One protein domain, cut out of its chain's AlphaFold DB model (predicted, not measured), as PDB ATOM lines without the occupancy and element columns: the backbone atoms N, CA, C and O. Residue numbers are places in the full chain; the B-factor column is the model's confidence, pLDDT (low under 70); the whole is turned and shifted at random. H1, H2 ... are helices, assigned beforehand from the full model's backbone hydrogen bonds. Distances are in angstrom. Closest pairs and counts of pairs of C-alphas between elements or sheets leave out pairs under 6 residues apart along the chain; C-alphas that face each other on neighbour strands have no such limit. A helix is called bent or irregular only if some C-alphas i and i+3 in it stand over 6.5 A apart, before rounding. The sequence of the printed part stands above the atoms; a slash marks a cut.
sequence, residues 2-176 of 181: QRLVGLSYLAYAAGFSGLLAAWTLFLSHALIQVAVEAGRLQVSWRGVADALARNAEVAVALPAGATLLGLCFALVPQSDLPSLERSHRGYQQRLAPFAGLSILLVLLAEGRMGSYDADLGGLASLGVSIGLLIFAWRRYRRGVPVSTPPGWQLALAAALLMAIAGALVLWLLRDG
ATOM      1  N   GLN A   2     145.876 123.053 103.564       68.94
ATOM      2  CA  GLN A   2     146.954 124.072 103.496       68.94
ATOM      3  C   GLN A   2     146.754 125.344 104.352       68.94
ATOM      4  O   GLN A   2     147.721 125.950 104.819       68.94
ATOM      5  N   ARG A   3     145.500 125.758 104.583       80.38
ATOM      6  CA  ARG A   3     145.171 126.935 105.405       80.38
ATOM      7  C   ARG A   3     145.658 126.804 106.855       80.38
ATOM      8  O   ARG A   3     146.181 127.775 107.377       80.38
ATOM      9  N   LEU A   4     145.559 125.628 107.487       85.75
ATOM     10  CA  LEU A   4     145.960 125.463 108.896       85.75
ATOM     11  C   LEU A   4     147.480 125.481 109.078       85.75
ATOM     12  O   LEU A   4     147.978 126.101 110.012       85.75
ATOM     13  N   VAL A   5     148.224 124.868 108.153       88.19
ATOM     14  CA  VAL A   5     149.695 124.906 108.163       88.19
ATOM     15  C   VAL A   5     150.195 126.339 107.978       88.19
ATOM     16  O   VAL A   5     151.085 126.780 108.704       88.19
ATOM     17  N   GLY A   6     149.591 127.090 107.050       90.25
ATOM     18  CA  GLY A   6     149.898 128.507 106.843       90.25
ATOM     19  C   GLY A   6     149.562 129.377 108.057       90.25
ATOM     20  O   GLY A   6     150.388 130.192 108.461       90.25
ATOM     21  N   LEU A   7     148.394 129.171 108.675       92.19
ATOM     22  CA  LEU A   7     147.988 129.886 109.889       92.19
ATOM     23  C   LEU A   7     148.913 129.587 111.070       92.19
ATOM     24  O   LEU A   7     149.276 130.508 111.792       92.19
ATOM     25  N   SER A   8     149.353 128.336 111.233       92.88
ATOM     26  CA  SER A   8     150.342 127.984 112.256       92.88
ATOM     27  C   SER A   8     151.661 128.733 112.035       92.88
ATOM     28  O   SER A   8     152.173 129.352 112.965       92.88
ATOM     29  N   TYR A   9     152.174 128.784 110.798       93.62
ATOM     30  CA  TYR A   9     153.382 129.559 110.488       93.62
ATOM     31  C   TYR A   9     153.224 131.057 110.754       93.62
ATOM     32  O   TYR A   9     154.133 131.669 111.312       93.62
ATOM     33  N   LEU A  10     152.082 131.639 110.385       94.31
ATOM     34  CA  LEU A  10     151.786 133.045 110.648       94.31
ATOM     35  C   LEU A  10     151.712 133.332 112.153       94.31
ATOM     36  O   LEU A  10     152.255 134.332 112.613       94.31
ATOM     37  N   ALA A  11     151.085 132.439 112.917       94.00
ATOM     38  CA  ALA A  11     150.948 132.566 114.361       94.00
ATOM     39  C   ALA A  11     152.313 132.480 115.071       94.00
ATOM     40  O   ALA A  11     152.621 133.334 115.902       94.00
ATOM     41  N   TYR A  12     153.185 131.544 114.671       92.94
ATOM     42  CA  TYR A  12     154.576 131.509 115.140       92.94
ATOM     43  C   TYR A  12     155.364 132.760 114.733       92.94
ATOM     44  O   TYR A  12     156.127 133.285 115.539       92.94
ATOM     45  N   ALA A  13     155.181 133.267 113.509       93.88
ATOM     46  CA  ALA A  13     155.855 134.486 113.057       93.88
ATOM     47  C   ALA A  13     155.443 135.706 113.891       93.88
ATOM     48  O   ALA A  13     156.304 136.478 114.316       93.88
ATOM     49  N   ALA A  14     154.143 135.858 114.155       93.50
ATOM     50  CA  ALA A  14     153.614 136.901 115.028       93.50
ATOM     51  C   ALA A  14     154.149 136.753 116.461       93.50
ATOM     52  O   ALA A  14     154.593 137.737 117.050       93.50
ATOM     53  N   GLY A  15     154.193 135.521 116.980       92.94
ATOM     54  CA  GLY A  15     154.787 135.198 118.276       92.94
ATOM     55  C   GLY A  15     156.260 135.601 118.378       92.94
ATOM     56  O   GLY A  15     156.639 136.353 119.267       92.94
ATOM     57  N   PHE A  16     157.114 135.193 117.440       92.56
ATOM     58  CA  PHE A  16     158.533 135.569 117.505       92.56
ATOM     59  C   PHE A  16     158.775 137.061 117.285       92.56
ATOM     60  O   PHE A  16     159.638 137.638 117.942       92.56
ATOM     61  N   SER A  17     158.005 137.700 116.403       91.19
ATOM     62  CA  SER A  17     158.135 139.141 116.155       91.19
ATOM     63  C   SER A  17     157.745 139.953 117.389       91.19
ATOM     64  O   SER A  17     158.428 140.907 117.750       91.19
ATOM     65  N   GLY A  18     156.671 139.552 118.066       91.00
ATOM     66  CA  GLY A  18     156.252 140.200 119.297       91.00
ATOM     67  C   GLY A  18     157.207 139.940 120.466       91.00
ATOM     68  O   GLY A  18     157.485 140.864 121.220       91.00
ATOM     69  N   LEU A  19     157.785 138.738 120.579       90.50
ATOM     70  CA  LEU A  19     158.830 138.459 121.574       90.50
ATOM     71  C   LEU A  19     160.081 139.313 121.356       90.50
ATOM     72  O   LEU A  19     160.650 139.814 122.322       90.50
ATOM     73  N   LEU A  20     160.484 139.526 120.098       90.06
ATOM     74  CA  LEU A  20     161.579 140.440 119.771       90.06
ATOM     75  C   LEU A  20     161.260 141.878 120.205       90.06
ATOM     76  O   LEU A  20     162.118 142.569 120.755       90.06
ATOM     77  N   ALA A  21     160.021 142.325 119.980       89.00
ATOM     78  CA  ALA A  21     159.569 143.645 120.404       89.00
ATOM     79  C   ALA A  21     159.568 143.778 121.936       89.00
ATOM     80  O   ALA A  21     160.095 144.760 122.452       89.00
ATOM     81  N   ALA A  22     159.059 142.777 122.660       89.06
ATOM     82  CA  ALA A  22     159.075 142.747 124.121       89.06
ATOM     83  C   ALA A  22     160.500 142.807 124.678       89.06
ATOM     84  O   ALA A  22     160.806 143.664 125.503       89.06
ATOM     85  N   TRP A  23     161.397 141.968 124.154       87.88
ATOM     86  CA  TRP A  23     162.811 141.996 124.521       87.88
ATOM     87  C   TRP A  23     163.435 143.383 124.298       87.88
ATOM     88  O   TRP A  23     164.129 143.903 125.167       87.88
ATOM     89  N   THR A  24     163.119 144.033 123.174       87.31
ATOM     90  CA  THR A  24     163.611 145.387 122.864       87.31
ATOM     91  C   THR A  24     163.074 146.438 123.842       87.31
ATOM     92  O   THR A  24     163.806 147.355 124.225       87.31
ATOM     93  N   LEU A  25     161.811 146.321 124.268       87.44
ATOM     94  CA  LEU A  25     161.216 147.205 125.274       87.44
ATOM     95  C   LEU A  25     161.905 147.046 126.628       87.44
ATOM     96  O   LEU A  25     162.279 148.048 127.237       87.44
ATOM     97  N   PHE A  26     162.133 145.807 127.066       85.81
ATOM     98  CA  PHE A  26     162.849 145.538 128.307       85.81
ATOM     99  C   PHE A  26     164.290 146.069 128.257       85.81
ATOM    100  O   PHE A  26     164.753 146.687 129.215       85.81
ATOM    101  N   LEU A  27     164.992 145.888 127.131       86.25
ATOM    102  CA  LEU A  27     166.341 146.427 126.952       86.25
ATOM    103  C   LEU A  27     166.327 147.957 127.033       86.25
ATOM    104  O   LEU A  27     167.162 148.556 127.706       86.25
ATOM    105  N   SER A  28     165.359 148.595 126.372       87.44
ATOM    106  CA  SER A  28     165.204 150.052 126.400       87.44
ATOM    107  C   SER A  28     164.951 150.555 127.822       87.44
ATOM    108  O   SER A  28     165.571 151.532 128.240       87.44
ATOM    109  N   HIS A  29     164.098 149.864 128.583       87.88
ATOM    110  CA  HIS A  29     163.866 150.150 129.998       87.88
ATOM    111  C   HIS A  29     165.179 150.105 130.798       87.88
ATOM    112  O   HIS A  29     165.534 151.095 131.439       87.88
ATOM    113  N   ALA A  30     165.941 149.013 130.695       86.56
ATOM    114  CA  ALA A  30     167.202 148.850 131.419       86.56
ATOM    115  C   ALA A  30     168.254 149.904 131.032       86.56
ATOM    116  O   ALA A  30     168.875 150.515 131.903       86.56
ATOM    117  N   LEU A  31     168.421 150.181 129.734       88.81
ATOM    118  CA  LEU A  31     169.366 151.190 129.248       88.81
ATOM    119  C   LEU A  31     169.026 152.595 129.756       88.81
ATOM    120  O   LEU A  31     169.934 153.347 130.116       88.81
ATOM    121  N   ILE A  32     167.736 152.949 129.810       89.69
ATOM    122  CA  ILE A  32     167.298 154.238 130.353       89.69
ATOM    123  C   ILE A  32     167.622 154.323 131.846       89.69
ATOM    124  O   ILE A  32     168.191 155.329 132.266       89.69
ATOM    125  N   GLN A  33     167.324 153.284 132.634       88.44
ATOM    126  CA  GLN A  33     167.624 153.281 134.073       88.44
ATOM    127  C   GLN A  33     169.126 153.463 134.327       88.44
ATOM    128  O   GLN A  33     169.517 154.397 135.030       88.44
ATOM    129  N   VAL A  34     169.973 152.678 133.651       88.62
ATOM    130  CA  VAL A  34     171.441 152.782 133.756       88.62
ATOM    131  C   VAL A  34     171.941 154.169 133.343       88.62
ATOM    132  O   VAL A  34     172.857 154.724 133.948       88.62
ATOM    133  N   ALA A  35     171.370 154.761 132.293       89.00
ATOM    134  CA  ALA A  35     171.772 156.087 131.843       89.00
ATOM    135  C   ALA A  35     171.329 157.201 132.808       89.00
ATOM    136  O   ALA A  35     172.080 158.161 132.987       89.00
ATOM    137  N   VAL A  36     170.166 157.073 133.453       90.94
ATOM    138  CA  VAL A  36     169.718 157.999 134.507       90.94
ATOM    139  C   VAL A  36     170.602 157.875 135.749       90.94
ATOM    140  O   VAL A  36     171.044 158.891 136.278       90.94
ATOM    141  N   GLU A  37     170.907 156.656 136.196       91.06
ATOM    142  CA  GLU A  37     171.784 156.405 137.350       91.06
ATOM    143  C   GLU A  37     173.203 156.929 137.130       91.06
ATOM    144  O   GLU A  37     173.800 157.516 138.028       91.06
ATOM    145  N   ALA A  38     173.718 156.805 135.905       91.69
ATOM    146  CA  ALA A  38     175.001 157.373 135.508       91.69
ATOM    147  C   ALA A  38     174.976 158.906 135.320       91.69
ATOM    148  O   ALA A  38     175.979 159.480 134.894       91.69
ATOM    149  N   GLY A  39     173.839 159.575 135.544       92.00
ATOM    150  CA  GLY A  39     173.682 161.020 135.339       92.00
ATOM    151  C   GLY A  39     173.734 161.464 133.872       92.00
ATOM    152  O   GLY A  39     173.871 162.654 133.594       92.00
ATOM    153  N   ARG A  40     173.632 160.528 132.918       93.56
ATOM    154  CA  ARG A  40     173.648 160.802 131.468       93.56
ATOM    155  C   ARG A  40     172.276 161.193 130.925       93.56
ATOM    156  O   ARG A  40     172.199 161.822 129.873       93.56
ATOM    157  N   LEU A  41     171.202 160.825 131.623       93.50
ATOM    158  CA  LEU A  41     169.827 161.217 131.310       93.50
ATOM    159  C   LEU A  41     169.164 161.908 132.501       93.50
ATOM    160  O   LEU A  41     169.468 161.625 133.658       93.50
ATOM    161  N   GLN A  42     168.215 162.799 132.207       91.88
ATOM    162  CA  GLN A  42     167.385 163.432 133.232       91.88
ATOM    163  C   GLN A  42     166.485 162.402 133.923       91.88
ATOM    164  O   GLN A  42     165.963 161.495 133.280       91.88
ATOM    165  N   VAL A  43     166.213 162.602 135.214       89.31
ATOM    166  CA  VAL A  43     165.355 161.714 136.023       89.31
ATOM    167  C   VAL A  43     163.934 161.586 135.455       89.31
ATOM    168  O   VAL A  43     163.301 160.549 135.627       89.31
ATOM    169  N   SER A  44     163.451 162.589 134.714       92.75
ATOM    170  CA  SER A  44     162.167 162.548 133.995       92.75
ATOM    171  C   SER A  44     162.049 161.365 133.024       92.75
ATOM    172  O   SER A  44     160.945 160.862 132.807       92.75
ATOM    173  N   TRP A  45     163.170 160.854 132.506       92.50
ATOM    174  CA  TRP A  45     163.196 159.663 131.657       92.50
ATOM    175  C   TRP A  45     162.793 158.380 132.390       92.50
ATOM    176  O   TRP A  45     162.345 157.445 131.729       92.50
ATOM    177  N   ARG A  46     162.844 158.333 133.731       89.12
ATOM    178  CA  ARG A  46     162.298 157.195 134.493       89.12
ATOM    179  C   ARG A  46     160.810 157.003 134.234       89.12
ATOM    180  O   ARG A  46     160.378 155.878 134.046       89.12
ATOM    181  N   GLY A  47     160.046 158.089 134.094       89.00
ATOM    182  CA  GLY A  47     158.620 157.994 133.766       89.00
ATOM    183  C   GLY A  47     158.360 157.337 132.404       89.00
ATOM    184  O   GLY A  47     157.390 156.595 132.253       89.00
ATOM    185  N   VAL A  48     159.250 157.563 131.428       87.56
ATOM    186  CA  VAL A  48     159.218 156.886 130.119       87.56
ATOM    187  C   VAL A  48     159.582 155.413 130.279       87.56
ATOM    188  O   VAL A  48     158.884 154.553 129.749       87.56
ATOM    189  N   ALA A  49     160.635 155.121 131.041       84.69
ATOM    190  CA  ALA A  49     161.075 153.763 131.335       84.69
ATOM    191  C   ALA A  49     159.942 152.945 131.993       84.69
ATOM    192  O   ALA A  49     159.588 151.875 131.501       84.69
ATOM    193  N   ASP A  50     159.294 153.489 133.022       84.19
ATOM    194  CA  ASP A  50     158.187 152.835 133.725       84.19
ATOM    195  C   ASP A  50     156.970 152.638 132.810       84.19
ATOM    196  O   ASP A  50     156.254 151.641 132.909       84.19
ATOM    197  N   ALA A  51     156.713 153.582 131.896       86.06
ATOM    198  CA  ALA A  51     155.663 153.426 130.894       86.06
ATOM    199  C   ALA A  51     155.975 152.289 129.912       86.06
ATOM    200  O   ALA A  51     155.068 151.532 129.569       86.06
ATOM    201  N   LEU A  52     157.233 152.132 129.493       82.44
ATOM    202  CA  LEU A  52     157.660 151.010 128.650       82.44
ATOM    203  C   LEU A  52     157.508 149.678 129.393       82.44
ATOM    204  O   LEU A  52     156.923 148.750 128.837       82.44
ATOM    205  N   ALA A  53     157.945 149.607 130.654       77.50
ATOM    206  CA  ALA A  53     157.841 148.406 131.485       77.50
ATOM    207  C   ALA A  53     156.380 147.964 131.687       77.50
ATOM    208  O   ALA A  53     156.054 146.801 131.472       77.50
ATOM    209  N   ARG A  54     155.461 148.900 131.972       80.12
ATOM    210  CA  ARG A  54     154.019 148.593 132.098       80.12
ATOM    211  C   ARG A  54     153.403 147.994 130.831       80.12
ATOM    212  O   ARG A  54     152.444 147.237 130.915       80.12
ATOM    213  N   ASN A  55     153.924 148.340 129.654       80.00
ATOM    214  CA  ASN A  55     153.449 147.776 128.389       80.00
ATOM    215  C   ASN A  55     154.117 146.438 128.049       80.00
ATOM    216  O   ASN A  55     153.666 145.743 127.138       80.00
ATOM    217  N   ALA A  56     155.177 146.066 128.761       72.56
ATOM    218  CA  ALA A  56     155.975 144.906 128.427       72.56
ATOM    219  C   ALA A  56     155.302 143.580 128.833       72.56
ATOM    220  O   ALA A  56     155.404 142.607 128.090       72.56
ATOM    221  N   GLU A  57     154.493 143.559 129.898       70.75
ATOM    222  CA  GLU A  57     153.648 142.399 130.244       70.75
ATOM    223  C   GLU A  57     152.680 142.042 129.104       70.75
ATOM    224  O   GLU A  57     152.595 140.892 128.665       70.75
ATOM    225  N   VAL A  58     151.995 143.050 128.552       78.19
ATOM    226  CA  VAL A  58     151.128 142.894 127.370       78.19
ATOM    227  C   VAL A  58     151.958 142.479 126.153       78.19
ATOM    228  O   VAL A  58     151.528 141.628 125.365       78.19
ATOM    229  N   ALA A  59     153.165 143.036 126.026       75.88
ATOM    230  CA  ALA A  59     154.098 142.707 124.960       75.88
ATOM    231  C   ALA A  59     154.636 141.272 125.043       75.88
ATOM    232  O   ALA A  59     155.055 140.770 124.012       75.88
ATOM    233  N   VAL A  60     154.591 140.581 126.188       81.81
ATOM    234  CA  VAL A  60     154.933 139.146 126.287       81.81
ATOM    235  C   VAL A  60     153.693 138.254 126.203       81.81
ATOM    236  O   VAL A  60     153.727 137.204 125.554       81.81
ATOM    237  N   ALA A  61     152.572 138.677 126.788       86.00
ATOM    238  CA  ALA A  61     151.333 137.902 126.801       86.00
ATOM    239  C   ALA A  61     150.742 137.709 125.396       86.00
ATOM    240  O   ALA A  61     150.367 136.591 125.029       86.00
ATOM    241  N   LEU A  62     150.689 138.768 124.578       87.44
ATOM    242  CA  LEU A  62     150.174 138.680 123.206       87.44
ATOM    243  C   LEU A  62     151.011 137.724 122.332       87.44
ATOM    244  O   LEU A  62     150.430 136.855 121.674       87.44
ATOM    245  N   PRO A  63     152.353 137.800 122.336       89.44
ATOM    246  CA  PRO A  63     153.182 136.888 121.551       89.44
ATOM    247  C   PRO A  63     153.197 135.456 122.074       89.44
ATOM    248  O   PRO A  63     153.236 134.516 121.271       89.44
ATOM    249  N   ALA A  64     153.101 135.262 123.392       88.94
ATOM    250  CA  ALA A  64     152.878 133.943 123.973       88.94
ATOM    251  C   ALA A  64     151.543 133.357 123.485       88.94
ATOM    252  O   ALA A  64     151.508 132.224 123.004       88.94
ATOM    253  N   GLY A  65     150.467 134.152 123.495       90.50
ATOM    254  CA  GLY A  65     149.164 133.774 122.945       90.50
ATOM    255  C   GLY A  65     149.223 133.409 121.459       90.50
ATOM    256  O   GLY A  65     148.715 132.361 121.060       90.50
ATOM    257  N   ALA A  66     149.903 134.210 120.635       91.12
ATOM    258  CA  ALA A  66     150.097 133.919 119.213       91.12
ATOM    259  C   ALA A  66     150.881 132.612 118.989       91.12
ATOM    260  O   ALA A  66     150.511 131.787 118.154       91.12
ATOM    261  N   THR A  67     151.923 132.378 119.784       90.81
ATOM    262  CA  THR A  67     152.718 131.145 119.740       90.81
ATOM    263  C   THR A  67     151.880 129.922 120.124       90.81
ATOM    264  O   THR A  67     151.935 128.892 119.447       90.81
ATOM    265  N   LEU A  68     151.060 130.042 121.174       91.31
ATOM    266  CA  LEU A  68     150.131 128.996 121.607       91.31
ATOM    267  C   LEU A  68     149.081 128.696 120.536       91.31
ATOM    268  O   LEU A  68     148.835 127.530 120.243       91.31
ATOM    269  N   LEU A  69     148.518 129.719 119.888       90.00
ATOM    270  CA  LEU A  69     147.616 129.530 118.749       90.00
ATOM    271  C   LEU A  69     148.304 128.774 117.604       90.00
ATOM    272  O   LEU A  69     147.715 127.856 117.029       90.00
ATOM    273  N   GLY A  70     149.568 129.098 117.313       87.88
ATOM    274  CA  GLY A  70     150.384 128.382 116.331       87.88
ATOM    275  C   GLY A  70     150.535 126.896 116.646       87.88
ATOM    276  O   GLY A  70     150.368 126.061 115.749       87.88
ATOM    277  N   LEU A  71     150.772 126.563 117.917       90.12
ATOM    278  CA  LEU A  71     150.814 125.184 118.401       90.12
ATOM    279  C   LEU A  71     149.442 124.505 118.302       90.12
ATOM    280  O   LEU A  71     149.354 123.392 117.785       90.12
ATOM    281  N   CYS A  72     148.368 125.167 118.734       90.94
ATOM    282  CA  CYS A  72     147.010 124.631 118.648       90.94
ATOM    283  C   CYS A  72     146.663 124.247 117.207       90.94
ATOM    284  O   CYS A  72     146.239 123.116 116.960       90.94
ATOM    285  N   PHE A  73     146.942 125.123 116.234       88.12
ATOM    286  CA  PHE A  73     146.769 124.814 114.811       88.12
ATOM    287  C   PHE A  73     147.626 123.629 114.352       88.12
ATOM    288  O   PHE A  73     147.167 122.808 113.553       88.12
ATOM    289  N   ALA A  74     148.845 123.494 114.877       85.88
ATOM    290  CA  ALA A  74     149.724 122.371 114.578       85.88
ATOM    291  C   ALA A  74     149.265 121.049 115.224       85.88
ATOM    292  O   ALA A  74     149.646 119.986 114.726       85.88
ATOM    293  N   LEU A  75     148.421 121.068 116.263       87.81
ATOM    294  CA  LEU A  75     147.935 119.883 116.990       87.81
ATOM    295  C   LEU A  75     146.562 119.356 116.537       87.81
ATOM    296  O   LEU A  75     146.303 118.175 116.740       87.81
ATOM    297  N   VAL A  76     145.722 120.153 115.861       86.44
ATOM    298  CA  VAL A  76     144.370 119.748 115.390       86.44
ATOM    299  C   VAL A  76     144.362 118.371 114.684       86.44
ATOM    300  O   VAL A  76     144.872 118.279 113.566       86.44
ATOM    301  N   PRO A  77     143.797 117.294 115.251       75.44
ATOM    302  CA  PRO A  77     143.852 115.959 114.644       75.44
ATOM    303  C   PRO A  77     143.218 115.942 113.247       75.44
ATOM    304  O   PRO A  77     142.122 116.469 113.074       75.44
ATOM    305  N   GLN A  78     143.894 115.365 112.245       71.25
ATOM    306  CA  GLN A  78     143.337 115.192 110.895       71.25
ATOM    307  C   GLN A  78     143.809 113.870 110.286       71.25
ATOM    308  O   GLN A  78     145.009 113.673 110.087       71.25
ATOM    309  N   SER A  79     142.857 112.975 110.012       63.88
ATOM    310  CA  SER A  79     143.085 111.591 109.572       63.88
ATOM    311  C   SER A  79     143.617 111.462 108.140       63.88
ATOM    312  O   SER A  79     144.274 110.473 107.844       63.88
ATOM    313  N   ASP A  80     143.452 112.483 107.288       74.69
ATOM    314  CA  ASP A  80     143.676 112.356 105.835       74.69
ATOM    315  C   ASP A  80     144.612 113.426 105.248       74.69
ATOM    316  O   ASP A  80     144.399 113.958 104.160       74.69
ATOM    317  N   LEU A  81     145.672 113.788 105.975       74.00
ATOM    318  CA  LEU A  81     146.621 114.804 105.504       74.00
ATOM    319  C   LEU A  81     147.549 114.283 104.394       74.00
ATOM    320  O   LEU A  81     148.185 113.237 104.593       74.00
ATOM    321  N   PRO A  82     147.750 115.058 103.306       83.06
ATOM    322  CA  PRO A  82     148.836 114.834 102.358       83.06
ATOM    323  C   PRO A  82     150.198 114.761 103.064       83.06
ATOM    324  O   PRO A  82     150.425 115.421 104.084       83.06
ATOM    325  N   SER A  83     151.133 113.998 102.493       85.50
ATOM    326  CA  SER A  83     152.476 113.781 103.061       85.50
ATOM    327  C   SER A  83     153.222 115.090 103.356       85.50
ATOM    328  O   SER A  83     153.858 115.215 104.406       85.50
ATOM    329  N   LEU A  84     153.082 116.087 102.476       87.75
ATOM    330  CA  LEU A  84     153.646 117.424 102.643       87.75
ATOM    331  C   LEU A  84     153.134 118.104 103.922       87.75
ATOM    332  O   LEU A  84     153.924 118.508 104.771       87.75
ATOM    333  N   GLU A  85     151.815 118.206 104.092       87.19
ATOM    334  CA  GLU A  85     151.223 118.897 105.243       87.19
ATOM    335  C   GLU A  85     151.557 118.193 106.561       87.19
ATOM    336  O   GLU A  85     151.869 118.848 107.558       87.19
ATOM    337  N   ARG A  86     151.579 116.857 106.553       87.31
ATOM    338  CA  ARG A  86     151.986 116.047 107.708       87.31
ATOM    339  C   ARG A  86     153.429 116.337 108.128       87.31
ATOM    340  O   ARG A  86     153.698 116.502 109.316       87.31
ATOM    341  N   SER A  87     154.341 116.449 107.160       89.19
ATOM    342  CA  SER A  87     155.744 116.802 107.404       89.19
ATOM    343  C   SER A  87     155.880 118.190 108.041       89.19
ATOM    344  O   SER A  87     156.545 118.335 109.069       89.19
ATOM    345  N   HIS A  88     155.199 119.200 107.495       90.00
ATOM    346  CA  HIS A  88     155.249 120.564 108.029       90.00
ATOM    347  C   HIS A  88     154.630 120.687 109.422       90.00
ATOM    348  O   HIS A  88     155.201 121.359 110.280       90.00
ATOM    349  N   ARG A  89     153.517 119.999 109.692       88.88
ATOM    350  CA  ARG A  89     152.909 119.993 111.029       88.88
ATOM    351  C   ARG A  89     153.791 119.316 112.063       88.88
ATOM    352  O   ARG A  89     153.978 119.868 113.142       88.88
ATOM    353  N   GLY A  90     154.388 118.175 111.720       88.31
ATOM    354  CA  GLY A  90     155.358 117.514 112.593       88.31
ATOM    355  C   GLY A  90     156.539 118.431 112.927       88.31
ATOM    356  O   GLY A  90     157.002 118.454 114.064       88.31
ATOM    357  N   TYR A  91     156.985 119.246 111.969       88.94
ATOM    358  CA  TYR A  91     157.998 120.269 112.218       88.94
ATOM    359  C   TYR A  91     157.498 121.413 113.117       88.94
ATOM    360  O   TYR A  91     158.213 121.833 114.019       88.94
ATOM    361  N   GLN A  92     156.278 121.912 112.910       90.31
ATOM    362  CA  GLN A  92     155.690 122.984 113.730       90.31
ATOM    363  C   GLN A  92     155.485 122.552 115.187       90.31
ATOM    364  O   GLN A  92     155.849 123.284 116.099       90.31
ATOM    365  N   GLN A  93     154.989 121.335 115.420       89.38
ATOM    366  CA  GLN A  93     154.869 120.761 116.769       89.38
ATOM    367  C   GLN A  93     156.227 120.695 117.470       89.38
ATOM    368  O   GLN A  93     156.360 121.001 118.650       89.38
ATOM    369  N   ARG A  94     157.258 120.333 116.710       85.75
ATOM    370  CA  ARG A  94     158.643 120.295 117.163       85.75
ATOM    371  C   ARG A  94     159.207 121.693 117.442       85.75
ATOM    372  O   ARG A  94     159.989 121.849 118.368       85.75
ATOM    373  N   LEU A  95     158.784 122.724 116.715       86.19
ATOM    374  CA  LEU A  95     159.198 124.110 116.959       86.19
ATOM    375  C   LEU A  95     158.706 124.651 118.316       86.19
ATOM    376  O   LEU A  95     159.314 125.565 118.866       86.19
ATOM    377  N   ALA A  96     157.633 124.089 118.878       85.25
ATOM    378  CA  ALA A  96     157.009 124.600 120.097       85.25
ATOM    379  C   ALA A  96     157.943 124.667 121.324       85.25
ATOM    380  O   ALA A  96     157.959 125.716 121.962       85.25
ATOM    381  N   PRO A  97     158.769 123.649 121.636       83.19
ATOM    382  CA  PRO A  97     159.817 123.748 122.654       83.19
ATOM    383  C   PRO A  97     160.761 124.949 122.501       83.19
ATOM    384  O   PRO A  97     161.048 125.626 123.483       83.19
ATOM    385  N   PHE A  98     161.205 125.259 121.279       83.62
ATOM    386  CA  PHE A  98     162.072 126.416 121.015       83.62
ATOM    387  C   PHE A  98     161.336 127.735 121.243       83.62
ATOM    388  O   PHE A  98     161.890 128.689 121.792       83.62
ATOM    389  N   ALA A  99     160.059 127.769 120.871       86.00
ATOM    390  CA  ALA A  99     159.225 128.930 121.110       86.00
ATOM    391  C   ALA A  99     158.938 129.141 122.601       86.00
ATOM    392  O   ALA A  99     159.068 130.259 123.090       86.00
ATOM    393  N   GLY A 100     158.652 128.066 123.338       86.31
ATOM    394  CA  GLY A 100     158.521 128.090 124.794       86.31
ATOM    395  C   GLY A 100     159.797 128.573 125.480       86.31
ATOM    396  O   GLY A 100     159.731 129.444 126.343       86.31
ATOM    397  N   LEU A 101     160.965 128.089 125.041       84.62
ATOM    398  CA  LEU A 101     162.251 128.569 125.542       84.62
ATOM    399  C   LEU A 101     162.471 130.056 125.248       84.62
ATOM    400  O   LEU A 101     162.946 130.785 126.112       84.62
ATOM    401  N   SER A 102     162.131 130.518 124.044       86.94
ATOM    402  CA  SER A 102     162.261 131.933 123.676       86.94
ATOM    403  C   SER A 102     161.400 132.825 124.576       86.94
ATOM    404  O   SER A 102     161.888 133.839 125.061       86.94
ATOM    405  N   ILE A 103     160.154 132.424 124.861       87.75
ATOM    406  CA  ILE A 103     159.270 133.131 125.804       87.75
ATOM    407  C   ILE A 103     159.909 133.180 127.195       87.75
ATOM    408  O   ILE A 103     160.005 134.245 127.798       87.75
ATOM    409  N   LEU A 104     160.377 132.033 127.687       85.00
ATOM    410  CA  LEU A 104     160.970 131.911 129.014       85.00
ATOM    411  C   LEU A 104     162.219 132.781 129.179       85.00
ATOM    412  O   LEU A 104     162.371 133.445 130.198       85.00
ATOM    413  N   LEU A 105     163.114 132.779 128.193       82.00
ATOM    414  CA  LEU A 105     164.345 133.564 128.255       82.00
ATOM    415  C   LEU A 105     164.074 135.064 128.131       82.00
ATOM    416  O   LEU A 105     164.777 135.843 128.761       82.00
ATOM    417  N   VAL A 106     163.046 135.475 127.384       83.06
ATOM    418  CA  VAL A 106     162.610 136.880 127.348       83.06
ATOM    419  C   VAL A 106     162.043 137.321 128.704       83.06
ATOM    420  O   VAL A 106     162.378 138.407 129.165       83.06
ATOM    421  N   LEU A 107     161.271 136.466 129.385       81.81
ATOM    422  CA  LEU A 107     160.816 136.717 130.763       81.81
ATOM    423  C   LEU A 107     161.977 136.740 131.766       81.81
ATOM    424  O   LEU A 107     161.995 137.540 132.694       81.81
ATOM    425  N   LEU A 108     162.970 135.867 131.593       77.88
ATOM    426  CA  LEU A 108     164.160 135.874 132.438       77.88
ATOM    427  C   LEU A 108     164.987 137.149 132.231       77.88
ATOM    428  O   LEU A 108     165.495 137.710 133.202       77.88
ATOM    429  N   ALA A 109     165.109 137.596 130.979       75.25
ATOM    430  CA  ALA A 109     165.787 138.835 130.631       75.25
ATOM    431  C   ALA A 109     165.103 140.035 131.291       75.25
ATOM    432  O   ALA A 109     165.802 140.904 131.774       75.25
ATOM    433  N   GLU A 110     163.776 140.074 131.423       78.69
ATOM    434  CA  GLU A 110     163.099 141.141 132.178       78.69
ATOM    435  C   GLU A 110     163.629 141.275 133.618       78.69
ATOM    436  O   GLU A 110     163.984 142.371 134.050       78.69
ATOM    437  N   GLY A 111     163.739 140.160 134.347       73.19
ATOM    438  CA  GLY A 111     164.193 140.159 135.743       73.19
ATOM    439  C   GLY A 111     165.709 140.279 135.927       73.19
ATOM    440  O   GLY A 111     166.170 140.519 137.041       73.19
ATOM    441  N   ARG A 112     166.495 140.075 134.864       72.88
ATOM    442  CA  ARG A 112     167.967 140.033 134.914       72.88
ATOM    443  C   ARG A 112     168.647 140.867 133.825       72.88
ATOM    444  O   ARG A 112     169.814 140.609 133.512       72.88
ATOM    445  N   MET A 113     167.929 141.820 133.233       72.56
ATOM    446  CA  MET A 113     168.412 142.603 132.096       72.56
ATOM    447  C   MET A 113     169.692 143.334 132.498       72.56
ATOM    448  O   MET A 113     169.715 144.020 133.521       72.56
ATOM    449  N   GLY A 114     170.763 143.175 131.718       61.66
ATOM    450  CA  GLY A 114     172.099 143.659 132.086       61.66
ATOM    451  C   GLY A 114     173.033 142.575 132.638       61.66
ATOM    452  O   GLY A 114     174.238 142.810 132.736       61.66
ATOM    453  N   SER A 115     172.528 141.366 132.913       67.88
ATOM    454  CA  SER A 115     173.371 140.170 133.002       67.88
ATOM    455  C   SER A 115     173.592 139.600 131.597       67.88
ATOM    456  O   SER A 115     172.677 139.065 130.971       67.88
ATOM    457  N   TYR A 116     174.827 139.730 131.100       65.44
ATOM    458  CA  TYR A 116     175.226 139.365 129.731       65.44
ATOM    459  C   TYR A 116     174.748 137.964 129.301       65.44
ATOM    460  O   TYR A 116     174.398 137.752 128.140       65.44
ATOM    461  N   ASP A 117     174.695 137.019 130.240       70.31
ATOM    462  CA  ASP A 117     174.395 135.614 129.973       70.31
ATOM    463  C   ASP A 117     172.921 135.369 129.603       70.31
ATOM    464  O   ASP A 117     172.627 134.582 128.699       70.31
ATOM    465  N   ALA A 118     171.981 136.052 130.271       68.00
ATOM    466  CA  ALA A 118     170.549 135.887 130.016       68.00
ATOM    467  C   ALA A 118     170.137 136.543 128.689       68.00
ATOM    468  O   ALA A 118     169.374 135.959 127.913       68.00
ATOM    469  N   ASP A 119     170.711 137.711 128.394       76.44
ATOM    470  CA  ASP A 119     170.404 138.497 127.199       76.44
ATOM    471  C   ASP A 119     170.910 137.800 125.927       76.44
ATOM    472  O   ASP A 119     170.168 137.653 124.948       76.44
ATOM    473  N   LEU A 120     172.147 137.289 125.959       77.31
ATOM    474  CA  LEU A 120     172.715 136.513 124.854       77.31
ATOM    475  C   LEU A 120     171.973 135.192 124.647       77.31
ATOM    476  O   LEU A 120     171.697 134.821 123.503       77.31
ATOM    477  N   GLY A 121     171.612 134.499 125.731       75.50
ATOM    478  CA  GLY A 121     170.827 133.268 125.660       75.50
ATOM    479  C   GLY A 121     169.458 133.493 125.012       75.50
ATOM    480  O   GLY A 121     169.072 132.746 124.106       75.50
ATOM    481  N   GLY A 122     168.744 134.541 125.432       78.88
ATOM    482  CA  GLY A 122     167.439 134.915 124.882       78.88
ATOM    483  C   GLY A 122     167.502 135.259 123.397       78.88
ATOM    484  O   GLY A 122     166.755 134.682 122.601       78.88
ATOM    485  N   LEU A 123     168.439 136.122 122.997       81.62
ATOM    486  CA  LEU A 123     168.638 136.492 121.592       81.62
ATOM    487  C   LEU A 123     169.052 135.307 120.721       81.62
ATOM    488  O   LEU A 123     168.527 135.148 119.617       81.62
ATOM    489  N   ALA A 124     169.971 134.465 121.197       82.25
ATOM    490  CA  ALA A 124     170.415 133.290 120.456       82.25
ATOM    491  C   ALA A 124     169.254 132.312 120.229       82.25
ATOM    492  O   ALA A 124     169.029 131.871 119.100       82.25
ATOM    493  N   SER A 125     168.470 132.027 121.274       82.50
ATOM    494  CA  SER A 125     167.285 131.164 121.188       82.50
ATOM    495  C   SER A 125     166.236 131.720 120.219       82.50
ATOM    496  O   SER A 125     165.733 130.998 119.349       82.50
ATOM    497  N   LEU A 126     165.953 133.021 120.305       86.69
ATOM    498  CA  LEU A 126     165.002 133.694 119.427       86.69
ATOM    499  C   LEU A 126     165.488 133.690 117.969       86.69
ATOM    500  O   LEU A 126     164.722 133.367 117.059       86.69
ATOM    501  N   GLY A 127     166.773 133.971 117.740       85.69
ATOM    502  CA  GLY A 127     167.404 133.932 116.421       85.69
ATOM    503  C   GLY A 127     167.353 132.542 115.785       85.69
ATOM    504  O   GLY A 127     166.974 132.410 114.618       85.69
ATOM    505  N   VAL A 128     167.647 131.490 116.557       84.12
ATOM    506  CA  VAL A 128     167.503 130.094 116.113       84.12
ATOM    507  C   VAL A 128     166.046 129.789 115.765       84.12
ATOM    508  O   VAL A 128     165.774 129.249 114.693       84.12
ATOM    509  N   SER A 129     165.099 130.182 116.619       87.56
ATOM    510  CA  SER A 129     163.664 129.942 116.413       87.56
ATOM    511  C   SER A 129     163.138 130.616 115.141       87.56
ATOM    512  O   SER A 129     162.454 129.981 114.332       87.56
ATOM    513  N   ILE A 130     163.527 131.871 114.905       89.38
ATOM    514  CA  ILE A 130     163.205 132.620 113.684       89.38
ATOM    515  C   ILE A 130     163.853 131.960 112.461       89.38
ATOM    516  O   ILE A 130     163.189 131.771 111.439       89.38
ATOM    517  N   GLY A 131     165.122 131.555 112.552       86.75
ATOM    518  CA  GLY A 131     165.825 130.865 111.471       86.75
ATOM    519  C   GLY A 131     165.145 129.552 111.072       86.75
ATOM    520  O   GLY A 131     164.886 129.316 109.886       86.75
ATOM    521  N   LEU A 132     164.776 128.732 112.060       88.25
ATOM    522  CA  LEU A 132     164.028 127.487 111.875       88.25
ATOM    523  C   LEU A 132     162.651 127.738 111.246       88.25
ATOM    524  O   LEU A 132     162.229 126.974 110.369       88.25
ATOM    525  N   LEU A 133     161.961 128.805 111.649       91.12
ATOM    526  CA  LEU A 133     160.673 129.189 111.079       91.12
ATOM    527  C   LEU A 133     160.805 129.605 109.607       91.12
ATOM    528  O   LEU A 133     160.084 129.086 108.752       91.12
ATOM    529  N   ILE A 134     161.754 130.494 109.293       91.31
ATOM    530  CA  ILE A 134     162.012 130.983 107.930       91.31
ATOM    531  C   ILE A 134     162.395 129.824 107.007       91.31
ATOM    532  O   ILE A 134     161.892 129.735 105.883       91.31
ATOM    533  N   PHE A 135     163.267 128.927 107.471       89.44
ATOM    534  CA  PHE A 135     163.672 127.742 106.720       89.44
ATOM    535  C   PHE A 135     162.462 126.887 106.324       89.44
ATOM    536  O   PHE A 135     162.273 126.576 105.141       89.44
ATOM    537  N   ALA A 136     161.612 126.549 107.293       89.75
ATOM    538  CA  ALA A 136     160.460 125.692 107.056       89.75
ATOM    539  C   ALA A 136     159.384 126.378 106.205       89.75
ATOM    540  O   ALA A 136     158.829 125.750 105.301       89.75
ATOM    541  N   TRP A 137     159.156 127.679 106.408       92.75
ATOM    542  CA  TRP A 137     158.257 128.479 105.575       92.75
ATOM    543  C   TRP A 137     158.698 128.510 104.106       92.75
ATOM    544  O   TRP A 137     157.889 128.303 103.199       92.75
ATOM    545  N   ARG A 138     159.996 128.712 103.847       92.62
ATOM    546  CA  ARG A 138     160.543 128.712 102.479       92.62
ATOM    547  C   ARG A 138     160.331 127.371 101.781       92.62
ATOM    548  O   ARG A 138     160.039 127.365 100.587       92.62
ATOM    549  N   ARG A 139     160.460 126.252 102.499       91.50
ATOM    550  CA  ARG A 139     160.171 124.918 101.949       91.50
ATOM    551  C   ARG A 139     158.684 124.698 101.704       91.50
ATOM    552  O   ARG A 139     158.327 124.228 100.627       91.50
ATOM    553  N   TYR A 140     157.838 125.152 102.627       90.88
ATOM    554  CA  TYR A 140     156.387 125.062 102.489       90.88
ATOM    555  C   TYR A 140     155.902 125.767 101.220       90.88
ATOM    556  O   TYR A 140     155.189 125.178 100.412       90.88
ATOM    557  N   ARG A 141     156.389 126.992 100.974       92.12
ATOM    558  CA  ARG A 141     156.070 127.760  99.758       92.12
ATOM    559  C   ARG A 141     156.524 127.097  98.457       92.12
ATOM    560  O   ARG A 141     155.999 127.432  97.405       92.12
ATOM    561  N   ARG A 142     157.508 126.199  98.517       92.25
ATOM    562  CA  ARG A 142     158.013 125.443  97.361       92.25
ATOM    563  C   ARG A 142     157.335 124.078  97.203       92.25
ATOM    564  O   ARG A 142     157.712 123.335  96.309       92.25
ATOM    565  N   GLY A 143     156.385 123.730  98.073       90.56
ATOM    566  CA  GLY A 143     155.741 122.415  98.065       90.56
ATOM    567  C   GLY A 143     156.679 121.269  98.456       90.56
ATOM    568  O   GLY A 143     156.436 120.128  98.078       90.56
ATOM    569  N   VAL A 144     157.765 121.561  99.184       90.75
ATOM    570  CA  VAL A 144     158.797 120.574  99.537       90.75
ATOM    571  C   VAL A 144     158.652 120.174 101.005       90.75
ATOM    572  O   VAL A 144     158.622 121.068 101.852       90.75
ATOM    573  N   PRO A 145     158.635 118.868 101.341       88.81
ATOM    574  CA  PRO A 145     158.592 118.429 102.729       88.81
ATOM    575  C   PRO A 145     159.805 118.921 103.525       88.81
ATOM    576  O   PRO A 145     160.916 119.120 103.015       88.81
ATOM    577  N   VAL A 146     159.597 119.106 104.823       86.06
ATOM    578  CA  VAL A 146     160.648 119.494 105.757       86.06
ATOM    579  C   VAL A 146     161.230 118.245 106.407       86.06
ATOM    580  O   VAL A 146     160.578 117.544 107.178       86.06
ATOM    581  N   SER A 147     162.498 117.989 106.098       76.88
ATOM    582  CA  SER A 147     163.365 117.101 106.864       76.88
ATOM    583  C   SER A 147     163.921 117.869 108.064       76.88
ATOM    584  O   SER A 147     164.315 119.030 107.917       76.88
ATOM    585  N   THR A 148     163.999 117.242 109.238       68.56
ATOM    586  CA  THR A 148     164.727 117.829 110.372       68.56
ATOM    587  C   THR A 148     166.192 118.052 109.991       68.56
ATOM    588  O   THR A 148     166.805 117.123 109.458       68.56
ATOM    589  N   PRO A 149     166.764 119.245 110.236       67.25
ATOM    590  CA  PRO A 149     168.190 119.479 110.036       67.25
ATOM    591  C   PRO A 149     169.038 118.485 110.851       67.25
ATOM    592  O   PRO A 149     168.630 118.111 111.954       67.25
ATOM    593  N   PRO A 150     170.220 118.068 110.367       67.00
ATOM    594  CA  PRO A 150     171.185 117.343 111.192       67.00
ATOM    595  C   PRO A 150     171.496 118.136 112.474       67.00
ATOM    596  O   PRO A 150     171.607 119.358 112.425       67.00
ATOM    597  N   GLY A 151     171.589 117.469 113.629       64.62
ATOM    598  CA  GLY A 151     171.844 118.134 114.922       64.62
ATOM    599  C   GLY A 151     170.613 118.749 115.608       64.62
ATOM    600  O   GLY A 151     170.706 119.192 116.748       64.62
ATOM    601  N   TRP A 152     169.436 118.696 114.977       70.94
ATOM    602  CA  TRP A 152     168.149 119.118 115.551       70.94
ATOM    603  C   TRP A 152     167.862 118.521 116.942       70.94
ATOM    604  O   TRP A 152     167.360 119.209 117.824       70.94
ATOM    605  N   GLN A 153     168.183 117.240 117.150       74.50
ATOM    606  CA  GLN A 153     167.939 116.557 118.426       74.50
ATOM    607  C   GLN A 153     168.816 117.121 119.548       74.50
ATOM    608  O   GLN A 153     168.339 117.297 120.664       74.50
ATOM    609  N   LEU A 154     170.071 117.455 119.234       72.00
ATOM    610  CA  LEU A 154     170.989 118.101 120.171       72.00
ATOM    611  C   LEU A 154     170.513 119.517 120.502       72.00
ATOM    612  O   LEU A 154     170.493 119.892 121.668       72.00
ATOM    613  N   ALA A 155     170.052 120.268 119.498       69.81
ATOM    614  CA  ALA A 155     169.466 121.588 119.711       69.81
ATOM    615  C   ALA A 155     168.205 121.520 120.592       69.81
ATOM    616  O   ALA A 155     168.026 122.361 121.466       69.81
ATOM    617  N   LEU A 156     167.357 120.503 120.405       73.06
ATOM    618  CA  LEU A 156     166.163 120.290 121.226       73.06
ATOM    619  C   LEU A 156     166.529 119.928 122.673       73.06
ATOM    620  O   LEU A 156     165.924 120.447 123.605       73.06
ATOM    621  N   ALA A 157     167.523 119.057 122.865       73.94
ATOM    622  CA  ALA A 157     168.008 118.681 124.191       73.94
ATOM    623  C   ALA A 157     168.616 119.882 124.933       73.94
ATOM    624  O   ALA A 157     168.284 120.121 126.092       73.94
ATOM    625  N   ALA A 158     169.438 120.680 124.246       70.94
ATOM    626  CA  ALA A 158     169.979 121.923 124.787       70.94
ATOM    627  C   ALA A 158     168.860 122.913 125.140       70.94
ATOM    628  O   ALA A 158     168.862 123.481 126.230       70.94
ATOM    629  N   ALA A 159     167.862 123.058 124.264       72.81
ATOM    630  CA  ALA A 159     166.726 123.929 124.514       72.81
ATOM    631  C   ALA A 159     165.915 123.493 125.746       72.81
ATOM    632  O   ALA A 159     165.516 124.330 126.552       72.81
ATOM    633  N   LEU A 160     165.709 122.184 125.930       74.75
ATOM    634  CA  LEU A 160     165.013 121.638 127.093       74.75
ATOM    635  C   LEU A 160     165.790 121.892 128.394       74.75
ATOM    636  O   LEU A 160     165.195 122.307 129.385       74.75
ATOM    637  N   LEU A 161     167.111 121.692 128.388       75.38
ATOM    638  CA  LEU A 161     167.964 121.973 129.547       75.38
ATOM    639  C   LEU A 161     167.932 123.458 129.925       75.38
ATOM    640  O   LEU A 161     167.760 123.787 131.098       75.38
ATOM    641  N   MET A 162     168.025 124.354 128.938       72.69
ATOM    642  CA  MET A 162     167.892 125.795 129.176       72.69
ATOM    643  C   MET A 162     166.495 126.163 129.686       72.69
ATOM    644  O   MET A 162     166.373 127.040 130.537       72.69
ATOM    645  N   ALA A 163     165.444 125.480 129.221       73.00
ATOM    646  CA  ALA A 163     164.083 125.718 129.689       73.00
ATOM    647  C   ALA A 163     163.907 125.314 131.160       73.00
ATOM    648  O   ALA A 163     163.304 126.050 131.938       73.00
ATOM    649  N   ILE A 164     164.475 124.175 131.565       77.56
ATOM    650  CA  ILE A 164     164.476 123.732 132.966       77.56
ATOM    651  C   ILE A 164     165.238 124.734 133.838       77.56
ATOM    652  O   ILE A 164     164.735 125.146 134.883       77.56
ATOM    653  N   ALA A 165     166.421 125.167 133.395       71.38
ATOM    654  CA  ALA A 165     167.219 126.154 134.116       71.38
ATOM    655  C   ALA A 165     166.479 127.494 134.262       71.38
ATOM    656  O   ALA A 165     166.409 128.041 135.360       71.38
ATOM    657  N   GLY A 166     165.866 128.004 133.191       70.81
ATOM    658  CA  GLY A 166     165.085 129.241 133.246       70.81
ATOM    659  C   GLY A 166     163.853 129.129 134.150       70.81
ATOM    660  O   GLY A 166     163.583 130.044 134.922       70.81
ATOM    661  N   ALA A 167     163.139 127.998 134.122       74.94
ATOM    662  CA  ALA A 167     161.983 127.760 134.987       74.94
ATOM    663  C   ALA A 167     162.383 127.712 136.467       74.94
ATOM    664  O   ALA A 167     161.686 128.276 137.310       74.94
ATOM    665  N   LEU A 168     163.530 127.098 136.773       75.31
ATOM    666  CA  LEU A 168     164.108 127.103 138.113       75.31
ATOM    667  C   LEU A 168     164.419 128.532 138.572       75.31
ATOM    668  O   LEU A 168     164.070 128.898 139.689       75.31
ATOM    669  N   VAL A 169     165.020 129.363 137.716       69.75
ATOM    670  CA  VAL A 169     165.327 130.756 138.078       69.75
ATOM    671  C   VAL A 169     164.057 131.583 138.288       69.75
ATOM    672  O   VAL A 169     163.978 132.307 139.276       69.75
ATOM    673  N   LEU A 170     163.039 131.453 137.431       70.50
ATOM    674  CA  LEU A 170     161.755 132.137 137.637       70.50
ATOM    675  C   LEU A 170     161.072 131.706 138.939       70.50
ATOM    676  O   LEU A 170     160.492 132.539 139.631       70.50
ATOM    677  N   TRP A 171     161.156 130.422 139.289       76.31
ATOM    678  CA  TRP A 171     160.653 129.922 140.567       76.31
ATOM    679  C   TRP A 171     161.397 130.555 141.754       76.31
ATOM    680  O   TRP A 171     160.763 131.085 142.665       76.31
ATOM    681  N   LEU A 172     162.731 130.615 141.695       68.56
ATOM    682  CA  LEU A 172     163.559 131.263 142.720       68.56
ATOM    683  C   LEU A 172     163.317 132.781 142.838       68.56
ATOM    684  O   LEU A 172     163.450 133.338 143.930       68.56
ATOM    685  N   LEU A 173     162.989 133.458 141.734       66.56
ATOM    686  CA  LEU A 173     162.620 134.879 141.722       66.56
ATOM    687  C   LEU A 173     161.242 135.101 142.357       66.56
ATOM    688  O   LEU A 173     161.084 136.001 143.181       66.56
ATOM    689  N   ARG A 174     160.257 134.260 142.016       72.00
ATOM    690  CA  ARG A 174     158.889 134.329 142.552       72.00
ATOM    691  C   ARG A 174     158.850 134.184 144.072       72.00
ATOM    692  O   ARG A 174     158.107 134.911 144.724       72.00
ATOM    693  N   ASP A 175     159.652 133.282 144.624       73.06
ATOM    694  CA  ASP A 175     159.678 133.022 146.068       73.06
ATOM    695  C   ASP A 175     160.539 134.044 146.841       73.06
ATOM    696  O   ASP A 175     160.816 133.866 148.027       73.06
ATOM    697  N   GLY A 176     160.987 135.127 146.189       57.16
ATOM    698  CA  GLY A 176     161.807 136.172 146.810       57.16
ATOM    699  C   GLY A 176     163.195 135.690 147.246       57.16
ATOM    700  O   GLY A 176     163.910 136.414 147.939       57.16
TER     701      GLY A 176
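This is residues 2 to 176 of the 181 residues of an uncharacterized protein of Kiloniellaceae bacterium (UniProt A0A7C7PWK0). Four long helices, H1, H2, the slightly bent H3 and H4, run back and forth along one axis as a long bundle, and H5 packs on the outside of it, on the arm H3b. The 175 printed residues hold five named helices, H1 to H5 in chain order, and no named strand: the class is all helix. The whole is compact, with a radius of gyration of the C-alphas of 18.2 A, and a rod in outline, spanning 62 by 29 by 27 A.

H1, residues 2 to 37, begins at C-alpha 2 (146.954, 124.072, 103.496) and is 53.0 A long. H2, residues 45 to 75, measures 45.1 A; it is neither bent nor irregular, but only just: C-alphas 54 and 57 are 6.5 A apart. H3, residues 83 to 112, was assigned as one helix by its hydrogen bonds but is bent, with C-alphas 94 and 97 6.6 A apart; its arms are H3a, residues 83 to 94, and H3b, residues 97 to 112. H4, residues 116 to 141, measures 37.4 A. H5, residues 152 to 174, measures 32.3 A and ends at C-alpha 174 (158.889, 134.329, 142.552).

H1, H2, H3a, H3b and H4 form a bundle, helices side by side. H1 and H2 are a hairpin at a shallow tilt of 19 degrees; their closest C-alphas, of Gly 15 and Pro 63, are 4.0 A apart. H2 touches H3a at Ala 74 and Arg 89, closest C-alphas 5.3 A apart. H3b and H4, a hairpin, touch at Leu 105 and Gly 122, closest C-alphas 4.8 A apart. H5 touches H3b at Leu 101 and Ala 163, closest C-alphas 5.4 A apart, and is apart from H1. Every O i to N i+4 pair is within hydrogen-bond range in H1, H3a, H4 and H5; in H2 it is 24 of 27, in H3b 11 of 12.

The C-alphas farthest apart, of Gly 39 and Asp 80, are 64.3 A apart. The printed part has no cut and no long link. Its mean pLDDT is 83.2; 15 residues are under 70, among them 148 to 151.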